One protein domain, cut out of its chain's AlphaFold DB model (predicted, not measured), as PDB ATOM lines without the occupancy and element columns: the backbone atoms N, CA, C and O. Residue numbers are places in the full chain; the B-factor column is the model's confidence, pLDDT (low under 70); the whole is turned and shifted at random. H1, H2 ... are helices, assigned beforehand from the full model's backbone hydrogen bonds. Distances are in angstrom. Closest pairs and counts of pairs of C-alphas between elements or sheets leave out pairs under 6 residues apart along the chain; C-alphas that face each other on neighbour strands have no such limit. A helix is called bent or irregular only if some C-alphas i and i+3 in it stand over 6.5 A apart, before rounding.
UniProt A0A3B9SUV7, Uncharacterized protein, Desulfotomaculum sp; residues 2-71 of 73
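What this domain is: This is residues 2 to 71 of the 73 residues of an uncharacterized protein of Desulfotomaculum sp (UniProt A0A3B9SUV7). The longest helix, H2, runs side by side with H1 as a hairpin, and beyond it H3 makes an arm, of which residues 55 to 60 and 62 to 70 stick out. The printed part has 70 residues with three named helices, H1, H2 and H3 in order, and no named strand: all helix. It is extended, with a radius of gyration of the C-alphas of 19.2 A, and spans 63 by 28 by 9 A.

Where its parts are: H2, residues 26 to 47, is 30.6 A long from first to last C-alpha. H1, residues 2 to 22, is 30.1 A long; C-alpha 2 is at (3.302, 28.127, 33.208). H3, residues 55 to 70, is 21.9 A long; C-alpha 70 is at (26.136, 28.825, 71.728). H1 and H3 are only just irregular: C-alphas 15 and 18 are 6.7 A apart, C-alphas 62 and 65 6.9 A.

How they stand to each other: H2 and H1 touch, their closest C-alphas, of Leu 29 and Leu 20, 6.0 A apart. They run opposite ways at a shallow tilt of 2 degrees, a helical hairpin. H3 is apart from both. O i to N i+4 pairs are within hydrogen-bond range in 15 of 17 cases in H1, 16 of 18 in H2 and 10 of 12 in H3.

The domain as a whole: The C-alphas farthest apart, of Lys 22 and Ile 71, are 62.8 A apart. The printed part has no cut and no long link. Residues 51 to 55 have pLDDT under 70.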
ATOM      1  N   ILE A   2       2.152  28.581  34.018       88.56
ATOM      2  CA  ILE A   2       3.302  28.127  33.208       88.56
ATOM      3  C   ILE A   2       3.215  28.534  31.721       88.56
ATOM      4  O   ILE A   2       4.199  28.989  31.158       88.56
ATOM      5  N   PHE A   3       2.024  28.468  31.109       91.25
ATOM      6  CA  PHE A   3       1.817  28.844  29.702       91.25
ATOM      7  C   PHE A   3       2.137  30.323  29.432       91.25
ATOM      8  O   PHE A   3       2.830  30.644  28.473       91.25
ATOM      9  N   LEU A   4       1.683  31.217  30.317       93.31
ATOM     10  CA  LEU A   4       2.000  32.647  30.257       93.31
ATOM     11  C   LEU A   4       3.506  32.884  30.396       93.31
ATOM     12  O   LEU A   4       4.074  33.654  29.629       93.31
ATOM     13  N   LEU A   5       4.153  32.182  31.331       92.44
ATOM     14  CA  LEU A   5       5.596  32.271  31.534       92.44
ATOM     15  C   LEU A   5       6.363  31.852  30.269       92.44
ATOM     16  O   LEU A   5       7.244  32.577  29.814       92.44
ATOM     17  N   SER A   6       5.991  30.724  29.658       92.81
ATOM     18  CA  SER A   6       6.588  30.261  28.400       92.81
ATOM     19  C   SER A   6       6.392  31.259  27.259       92.81
ATOM     20  O   SER A   6       7.313  31.468  26.474       92.81
ATOM     21  N   LEU A   7       5.224  31.902  27.179       96.12
ATOM     22  CA  LEU A   7       4.915  32.890  26.143       96.12
ATOM     23  C   LEU A   7       5.775  34.154  26.283       96.12
ATOM     24  O   LEU A   7       6.250  34.680  25.279       96.12
ATOM     25  N   VAL A   8       6.054  34.588  27.517       95.12
ATOM     26  CA  VAL A   8       6.987  35.693  27.793       95.12
ATOM     27  C   VAL A   8       8.399  35.344  27.321       95.12
ATOM     28  O   VAL A   8       8.975  36.098  26.541       95.12
ATOM     29  N   PHE A   9       8.943  34.190  27.720       94.31
ATOM     30  CA  PHE A   9      10.286  33.776  27.289       94.31
ATOM     31  C   PHE A   9      10.392  33.617  25.765       94.31
ATOM     32  O   PHE A   9      11.381  34.048  25.175       94.31
ATOM     33  N   LEU A  10       9.365  33.062  25.114       95.75
ATOM     34  CA  LEU A  10       9.292  32.970  23.653       95.75
ATOM     35  C   LEU A  10       9.275  34.347  22.986       95.75
ATOM     36  O   LEU A  10       9.978  34.543  21.996       95.75
ATOM     37  N   GLY A  11       8.515  35.299  23.529       96.06
ATOM     38  CA  GLY A  11       8.486  36.676  23.037       96.06
ATOM     39  C   GLY A  11       9.861  37.340  23.110       96.06
ATOM     40  O   GLY A  11      10.322  37.896  22.117       96.06
ATOM     41  N   ILE A  12      10.548  37.206  24.248       95.00
ATOM     42  CA  ILE A  12      11.907  37.731  24.451       95.00
ATOM     43  C   ILE A  12      12.874  37.115  23.425       95.00
ATOM     44  O   ILE A  12      13.546  37.838  22.691       95.00
ATOM     45  N   ILE A  13      12.882  35.783  23.287       95.31
ATOM     46  CA  ILE A  13      13.710  35.073  22.295       95.31
ATOM     47  C   ILE A  13      13.437  35.589  20.877       95.31
ATOM     48  O   ILE A  13      14.371  35.844  20.121       95.31
ATOM     49  N   CYS A  14      12.165  35.742  20.507       95.31
ATOM     50  CA  CYS A  14      11.773  36.148  19.161       95.31
ATOM     51  C   CYS A  14      12.179  37.594  18.836       95.31
ATOM     52  O   CYS A  14      12.438  37.900  17.676       95.31
ATOM     53  N   LEU A  15      12.279  38.468  19.839       94.25
ATOM     54  CA  LEU A  15      12.718  39.851  19.660       94.25
ATOM     55  C   LEU A  15      14.246  39.988  19.657       94.25
ATOM     56  O   LEU A  15      14.788  40.709  18.819       94.25
ATOM     57  N   GLU A  16      14.955  39.289  20.547       93.25
ATOM     58  CA  GLU A  16      16.403  39.469  20.729       93.25
ATOM     59  C   GLU A  16      17.262  38.527  19.875       93.25
ATOM     60  O   GLU A  16      18.258  38.960  19.291       93.25
ATOM     61  N   VAL A  17      16.886  37.258  19.703       93.12
ATOM     62  CA  VAL A  17      17.723  36.292  18.966       93.12
ATOM     63  C   VAL A  17      17.908  36.642  17.478       93.12
ATOM     64  O   VAL A  17      19.057  36.626  17.027       93.12
ATOM     65  N   PRO A  18      16.871  36.988  16.687       91.75
ATOM     66  CA  PRO A  18      17.066  37.291  15.268       91.75
ATOM     67  C   PRO A  18      18.067  38.427  14.988       91.75
ATOM     68  O   PRO A  18      18.951  38.224  14.149       91.75
ATOM     69  N   PRO A  19      18.006  39.605  15.648       92.50
ATOM     70  CA  PRO A  19      18.992  40.659  15.418       92.50
ATOM     71  C   PRO A  19      20.397  40.269  15.898       92.50
ATOM     72  O   PRO A  19      21.378  40.634  15.245       92.50
ATOM     73  N   LEU A  20      20.520  39.499  16.984       91.25
ATOM     74  CA  LEU A  20      21.804  39.000  17.497       91.25
ATOM     75  C   LEU A  20      22.482  38.034  16.511       91.25
ATOM     76  O   LEU A  20      23.675  38.176  16.218       91.25
ATOM     77  N   VAL A  21      21.715  37.103  15.934       92.62
ATOM     78  CA  VAL A  21      22.201  36.154  14.920       92.62
ATOM     79  C   VAL A  21      22.527  36.870  13.608       92.62
ATOM     80  O   VAL A  21      23.604  36.657  13.046       92.62
ATOM     81  N   LYS A  22      21.649  37.771  13.139       93.06
ATOM     82  CA  LYS A  22      21.847  38.526  11.889       93.06
ATOM     83  C   LYS A  22      23.133  39.354  11.912       93.06
ATOM     84  O   LYS A  22      23.842  39.412  10.912       93.06
ATOM     85  N   ASN A  23      23.459  39.949  13.057       92.62
ATOM     86  CA  ASN A  23      24.666  40.755  13.235       92.62
ATOM     87  C   ASN A  23      25.902  39.930  13.653       92.62
ATOM     88  O   ASN A  23      26.927  40.511  14.006       92.62
ATOM     89  N   LYS A  24      25.826  38.587  13.633       89.12
ATOM     90  CA  LYS A  24      26.896  37.655  14.055       89.12
ATOM     91  C   LYS A  24      27.450  37.948  15.455       89.12
ATOM     92  O   LYS A  24      28.624  37.701  15.741       89.12
ATOM     93  N   LYS A  25      26.613  38.458  16.354       92.56
ATOM     94  CA  LYS A  25      27.012  38.864  17.703       92.56
ATOM     95  C   LYS A  25      26.950  37.699  18.690       92.56
ATOM     96  O   LYS A  25      26.235  37.733  19.685       92.56
ATOM     97  N   TRP A  26      27.743  36.665  18.433       90.94
ATOM     98  CA  TRP A  26      27.739  35.422  19.213       90.94
ATOM     99  C   TRP A  26      28.055  35.622  20.696       90.94
ATOM    100  O   TRP A  26      27.454  34.973  21.544       90.94
ATOM    101  N   ARG A  27      28.948  36.563  21.025       93.38
ATOM    102  CA  ARG A  27      29.282  36.877  22.422       93.38
ATOM    103  C   ARG A  27      28.097  37.485  23.179       93.38
ATOM    104  O   ARG A  27      27.870  37.131  24.329       93.38
ATOM    105  N   GLU A  28      27.339  38.369  22.531       93.88
ATOM    106  CA  GLU A  28      26.120  38.945  23.116       93.88
ATOM    107  C   GLU A  28      25.008  37.893  23.194       93.88
ATOM    108  O   GLU A  28      24.293  37.838  24.188       93.88
ATOM    109  N   LEU A  29      24.916  36.999  22.204       92.94
ATOM    110  CA  LEU A  29      23.936  35.913  22.195       92.94
ATOM    111  C   LEU A  29      24.171  34.926  23.343       92.94
ATOM    112  O   LEU A  29      23.213  34.492  23.975       92.94
ATOM    113  N   ILE A  30      25.432  34.612  23.651       95.00
ATOM    114  CA  ILE A  30      25.786  33.780  24.809       95.00
ATOM    115  C   ILE A  30      25.419  34.491  26.113       95.00
ATOM    116  O   ILE A  30      24.800  33.874  26.974       95.00
ATOM    117  N   ALA A  31      25.749  35.779  26.264       95.81
ATOM    118  CA  ALA A  31      25.379  36.537  27.460       95.81
ATOM    119  C   ALA A  31      23.854  36.557  27.658       95.81
ATOM    120  O   ALA A  31      23.369  36.225  28.738       95.81
ATOM    121  N   PHE A  32      23.103  36.855  26.595       95.00
ATOM    122  CA  PHE A  32      21.645  36.795  26.587       95.00
ATOM    123  C   PHE A  32      21.131  35.405  26.984       95.00
ATOM    124  O   PHE A  32      20.302  35.299  27.880       95.00
ATOM    125  N   ALA A  33      21.657  34.335  26.380       94.62
ATOM    126  CA  ALA A  33      21.243  32.967  26.684       94.62
ATOM    127  C   ALA A  33      21.501  32.591  28.152       94.62
ATOM    128  O   ALA A  33      20.649  31.960  28.773       94.62
ATOM    129  N   VAL A  34      22.634  33.011  28.725       96.50
ATOM    130  CA  VAL A  34      22.948  32.801  30.147       96.50
ATOM    131  C   VAL A  34      21.943  33.532  31.035       96.50
ATOM    132  O   VAL A  34      21.375  32.917  31.936       96.50
ATOM    133  N   PHE A  35      21.667  34.812  30.772       95.69
ATOM    134  CA  PHE A  35      20.678  35.573  31.542       95.69
ATOM    135  C   PHE A  35      19.266  34.994  31.414       95.69
ATOM    136  O   PHE A  35      18.559  34.867  32.415       95.69
ATOM    137  N   LEU A  36      18.869  34.596  30.205       95.25
ATOM    138  CA  LEU A  36      17.571  33.983  29.944       95.25
ATOM    139  C   LEU A  36      17.428  32.655  30.696       95.25
ATOM    140  O   LEU A  36      16.401  32.403  31.326       95.25
ATOM    141  N   TRP A  37      18.477  31.831  30.673       95.69
ATOM    142  CA  TRP A  37      18.516  30.563  31.392       95.69
ATOM    143  C   TRP A  37      18.441  30.771  32.907       95.69
ATOM    144  O   TRP A  37      17.647  30.105  33.565       95.69
ATOM    145  N   LEU A  38      19.177  31.742  33.457       95.88
ATOM    146  CA  LEU A  38      19.082  32.107  34.875       95.88
ATOM    147  C   LEU A  38      17.659  32.534  35.252       95.88
ATOM    148  O   LEU A  38      17.110  32.044  36.237       95.88
ATOM    149  N   GLY A  39      17.029  33.391  34.445       93.69
ATOM    150  CA  GLY A  39      15.637  33.787  34.650       93.69
ATOM    151  C   GLY A  39      14.684  32.590  34.627       93.69
ATOM    152  O   GLY A  39      13.796  32.492  35.471       93.69
ATOM    153  N   MET A  40      14.892  31.643  33.710       92.19
ATOM    154  CA  MET A  40      14.071  30.437  33.592       92.19
ATOM    155  C   MET A  40      14.249  29.495  34.790       92.19
ATOM    156  O   MET A  40      13.258  29.024  35.343       92.19
ATOM    157  N   VAL A  41      15.486  29.266  35.236       91.62
ATOM    158  CA  VAL A  41      15.798  28.438  36.414       91.62
ATOM    159  C   VAL A  41      15.225  29.036  37.698       91.62
ATOM    160  O   VAL A  41      14.844  28.286  38.587       91.62
ATOM    161  N   LEU A  42      15.116  30.359  37.799       88.88
ATOM    162  CA  LEU A  42      14.474  31.011  38.942       88.88
ATOM    163  C   LEU A  42      12.941  30.982  38.839       88.88
ATOM    164  O   LEU A  42      12.255  30.692  39.819       88.88
ATOM    165  N   ALA A  43      12.389  31.259  37.658       90.00
ATOM    166  CA  ALA A  43      10.948  31.405  37.473       90.00
ATOM    167  C   ALA A  43      10.196  30.067  37.422       90.00
ATOM    168  O   ALA A  43       9.080  29.970  37.935       90.00
ATOM    169  N   VAL A  44      10.772  29.028  36.810       89.50
ATOM    170  CA  VAL A  44      10.095  27.733  36.629       89.50
ATOM    171  C   VAL A  44       9.796  27.045  37.969       89.50
ATOM    172  O   VAL A  44       8.628  26.720  38.188       89.50
ATOM    173  N   PRO A  45      10.754  26.866  38.902       86.94
ATOM    174  CA  PRO A  45      10.477  26.265  40.209       86.94
ATOM    175  C   PRO A  45       9.469  27.078  41.023       86.94
ATOM    176  O   PRO A  45       8.598  26.499  41.665       86.94
ATOM    177  N   LEU A  46       9.539  28.412  40.930       83.69
ATOM    178  CA  LEU A  46       8.609  29.310  41.609       83.69
ATOM    179  C   LEU A  46       7.161  29.091  41.138       83.69
ATOM    180  O   LEU A  46       6.249  29.022  41.956       83.69
ATOM    181  N   VAL A  47       6.941  28.938  39.828       86.75
ATOM    182  CA  VAL A  47       5.598  28.684  39.268       86.75
ATOM    183  C   VAL A  47       5.141  27.239  39.469       86.75
ATOM    184  O   VAL A  47       3.939  26.994  39.570       86.75
ATOM    185  N   LEU A  48       6.068  26.282  39.544       84.25
ATOM    186  CA  LEU A  48       5.760  24.885  39.864       84.25
ATOM    187  C   LEU A  48       5.386  24.672  41.340       84.25
ATOM    188  O   LEU A  48       5.029  23.557  41.709       84.25
ATOM    189  N   GLY A  49       5.454  25.716  42.173       76.88
ATOM    190  CA  GLY A  49       5.213  25.592  43.607       76.88
ATOM    191  C   GLY A  49       6.290  24.757  44.293       76.88
ATOM    192  O   GLY A  49       6.021  24.136  45.314       76.88
ATOM    193  N   PHE A  50       7.499  24.708  43.717       75.94
ATOM    194  CA  PHE A  50       8.638  24.143  44.416       75.94
ATOM    195  C   PHE A  50       8.848  25.001  45.660       75.94
ATOM    196  O   PHE A  50       9.167  26.188  45.544       75.94
ATOM    197  N   ASP A  51       8.623  24.409  46.833       65.12
ATOM    198  CA  ASP A  51       8.908  25.033  48.115       65.12
ATOM    199  C   ASP A  51      10.420  25.235  48.200       65.12
ATOM    200  O   ASP A  51      11.163  24.413  48.744       65.12
ATOM    201  N   PHE A  52      10.902  26.345  47.641       63.03
ATOM    202  CA  PHE A  52      12.181  26.884  48.052       63.03
ATOM    203  C   PHE A  52      12.094  26.982  49.571       63.03
ATOM    204  O   PHE A  52      11.156  27.628  50.059       63.03
ATOM    205  N   PRO A  53      12.992  26.317  50.328       63.69
ATOM    206  CA  PRO A  53      12.978  26.446  51.771       63.69
ATOM    207  C   PRO A  53      12.971  27.940  52.032       63.69
ATOM    208  O   PRO A  53      13.866  28.640  51.553       63.69
ATOM    209  N   SER A  54      11.897  28.431  52.671       64.75
ATOM    210  CA  SER A  54      11.722  29.869  52.885       64.75
ATOM    211  C   SER A  54      13.064  30.427  53.358       64.75
ATOM    212  O   SER A  54      13.701  29.738  54.164       64.75
ATOM    213  N   PRO A  55      13.526  31.596  52.891       68.25
ATOM    214  CA  PRO A  55      14.843  32.113  53.259       68.25
ATOM    215  C   PRO A  55      15.077  32.028  54.768       68.25
ATOM    216  O   PRO A  55      16.136  31.607  55.212       68.25
ATOM    217  N   THR A  56      14.023  32.272  55.547       72.50
ATOM    218  CA  THR A  56      13.958  32.057  56.992       72.50
ATOM    219  C   THR A  56      14.280  30.622  57.422       72.50
ATOM    220  O   THR A  56      15.176  30.449  58.231       72.50
ATOM    221  N   LYS A  57      13.625  29.589  56.875       73.75
ATOM    222  CA  LYS A  57      13.938  28.164  57.138       73.75
ATOM    223  C   LYS A  57      15.331  27.747  56.656       73.75
ATOM    224  O   LYS A  57      15.968  26.913  57.297       73.75
ATOM    225  N   ALA A  58      15.804  28.286  55.532       76.31
ATOM    226  CA  ALA A  58      17.153  28.011  55.036       76.31
ATOM    227  C   ALA A  58      18.209  28.581  55.996       76.31
ATOM    228  O   ALA A  58      19.112  27.865  56.422       76.31
ATOM    229  N   ILE A  59      18.031  29.840  56.408       79.56
ATOM    230  CA  ILE A  59      18.838  30.494  57.439       79.56
ATOM    231  C   ILE A  59      18.721  29.713  58.753       79.56
ATOM    232  O   ILE A  59      19.735  29.360  59.338       79.56
ATOM    233  N   GLU A  60      17.517  29.343  59.186       83.06
ATOM    234  CA  GLU A  60      17.309  28.573  60.414       83.06
ATOM    235  C   GLU A  60      18.054  27.235  60.377       83.06
ATOM    236  O   GLU A  60      18.665  26.863  61.366       83.06
ATOM    237  N   THR A  61      18.083  26.537  59.241       82.12
ATOM    238  CA  THR A  61      18.800  25.258  59.087       82.12
ATOM    239  C   THR A  61      20.317  25.432  59.177       82.12
ATOM    240  O   THR A  61      20.994  24.609  59.787       82.12
ATOM    241  N   ILE A  62      20.853  26.517  58.607       84.69
ATOM    242  CA  ILE A  62      22.288  26.841  58.647       84.69
ATOM    243  C   ILE A  62      22.709  27.299  60.050       84.69
ATOM    244  O   ILE A  62      23.769  26.917  60.539       84.69
ATOM    245  N   PHE A  63      21.877  28.110  60.707       85.75
ATOM    246  CA  PHE A  63      22.199  28.737  61.988       85.75
ATOM    247  C   PHE A  63      21.760  27.915  63.209       85.75
ATOM    248  O   PHE A  63      22.316  28.124  64.282       85.75
ATOM    249  N   LYS A  64      20.846  26.939  63.079       85.50
ATOM    250  CA  LYS A  64      20.469  25.994  64.154       85.50
ATOM    251  C   LYS A  64      21.654  25.305  64.833       85.50
ATOM    252  O   LYS A  64      21.698  25.325  66.059       85.50
ATOM    253  N   PRO A  65      22.610  24.693  64.106       85.19
ATOM    254  CA  PRO A  65      23.743  24.027  64.750       85.19
ATOM    255  C   PRO A  65      24.627  25.010  65.527       85.19
ATOM    256  O   PRO A  65      25.110  24.678  66.604       85.19
ATOM    257  N   LEU A  66      24.782  26.238  65.021       86.50
ATOM    258  CA  LEU A  66      25.488  27.326  65.705       86.50
ATOM    259  C   LEU A  66      24.743  27.793  66.962       86.50
ATOM    260  O   LEU A  66      25.360  27.962  68.009       86.50
ATOM    261  N   ALA A  67      23.422  27.959  66.875       85.44
ATOM    262  CA  ALA A  67      22.575  28.359  67.994       85.44
ATOM    263  C   ALA A  67      22.580  27.310  69.117       85.44
ATOM    264  O   ALA A  67      22.778  27.675  70.270       85.44
ATOM    265  N   ASN A  68      22.465  26.022  68.777       86.25
ATOM    266  CA  ASN A  68      22.539  24.916  69.740       86.25
ATOM    267  C   ASN A  68      23.922  24.790  70.401       86.25
ATOM    268  O   ASN A  68      24.027  24.282  71.514       86.25
ATOM    269  N   TRP A  69      24.991  25.224  69.722       87.00
ATOM    270  CA  TRP A  69      26.339  25.245  70.290       87.00
ATOM    271  C   TRP A  69      26.556  26.431  71.241       87.00
ATOM    272  O   TRP A  69      27.198  26.271  72.276       87.00
ATOM    273  N   LEU A  70      26.010  27.609  70.910       85.19
ATOM    274  CA  LEU A  70      26.136  28.825  71.728       85.19
ATOM    275  C   LEU A  70      25.202  28.833  72.945       85.19
ATOM    276  O   LEU A  70      25.579  29.321  74.008       85.19
ATOM    277  N   ILE A  71      23.980  28.333  72.774       80.00
ATOM    278  CA  ILE A  71      22.955  28.238  73.811       80.00
ATOM    279  C   ILE A  71      22.479  26.783  73.819       80.00
ATOM    280  O   ILE A  71      21.490  26.454  73.161       80.00
TER     281      ILE A  71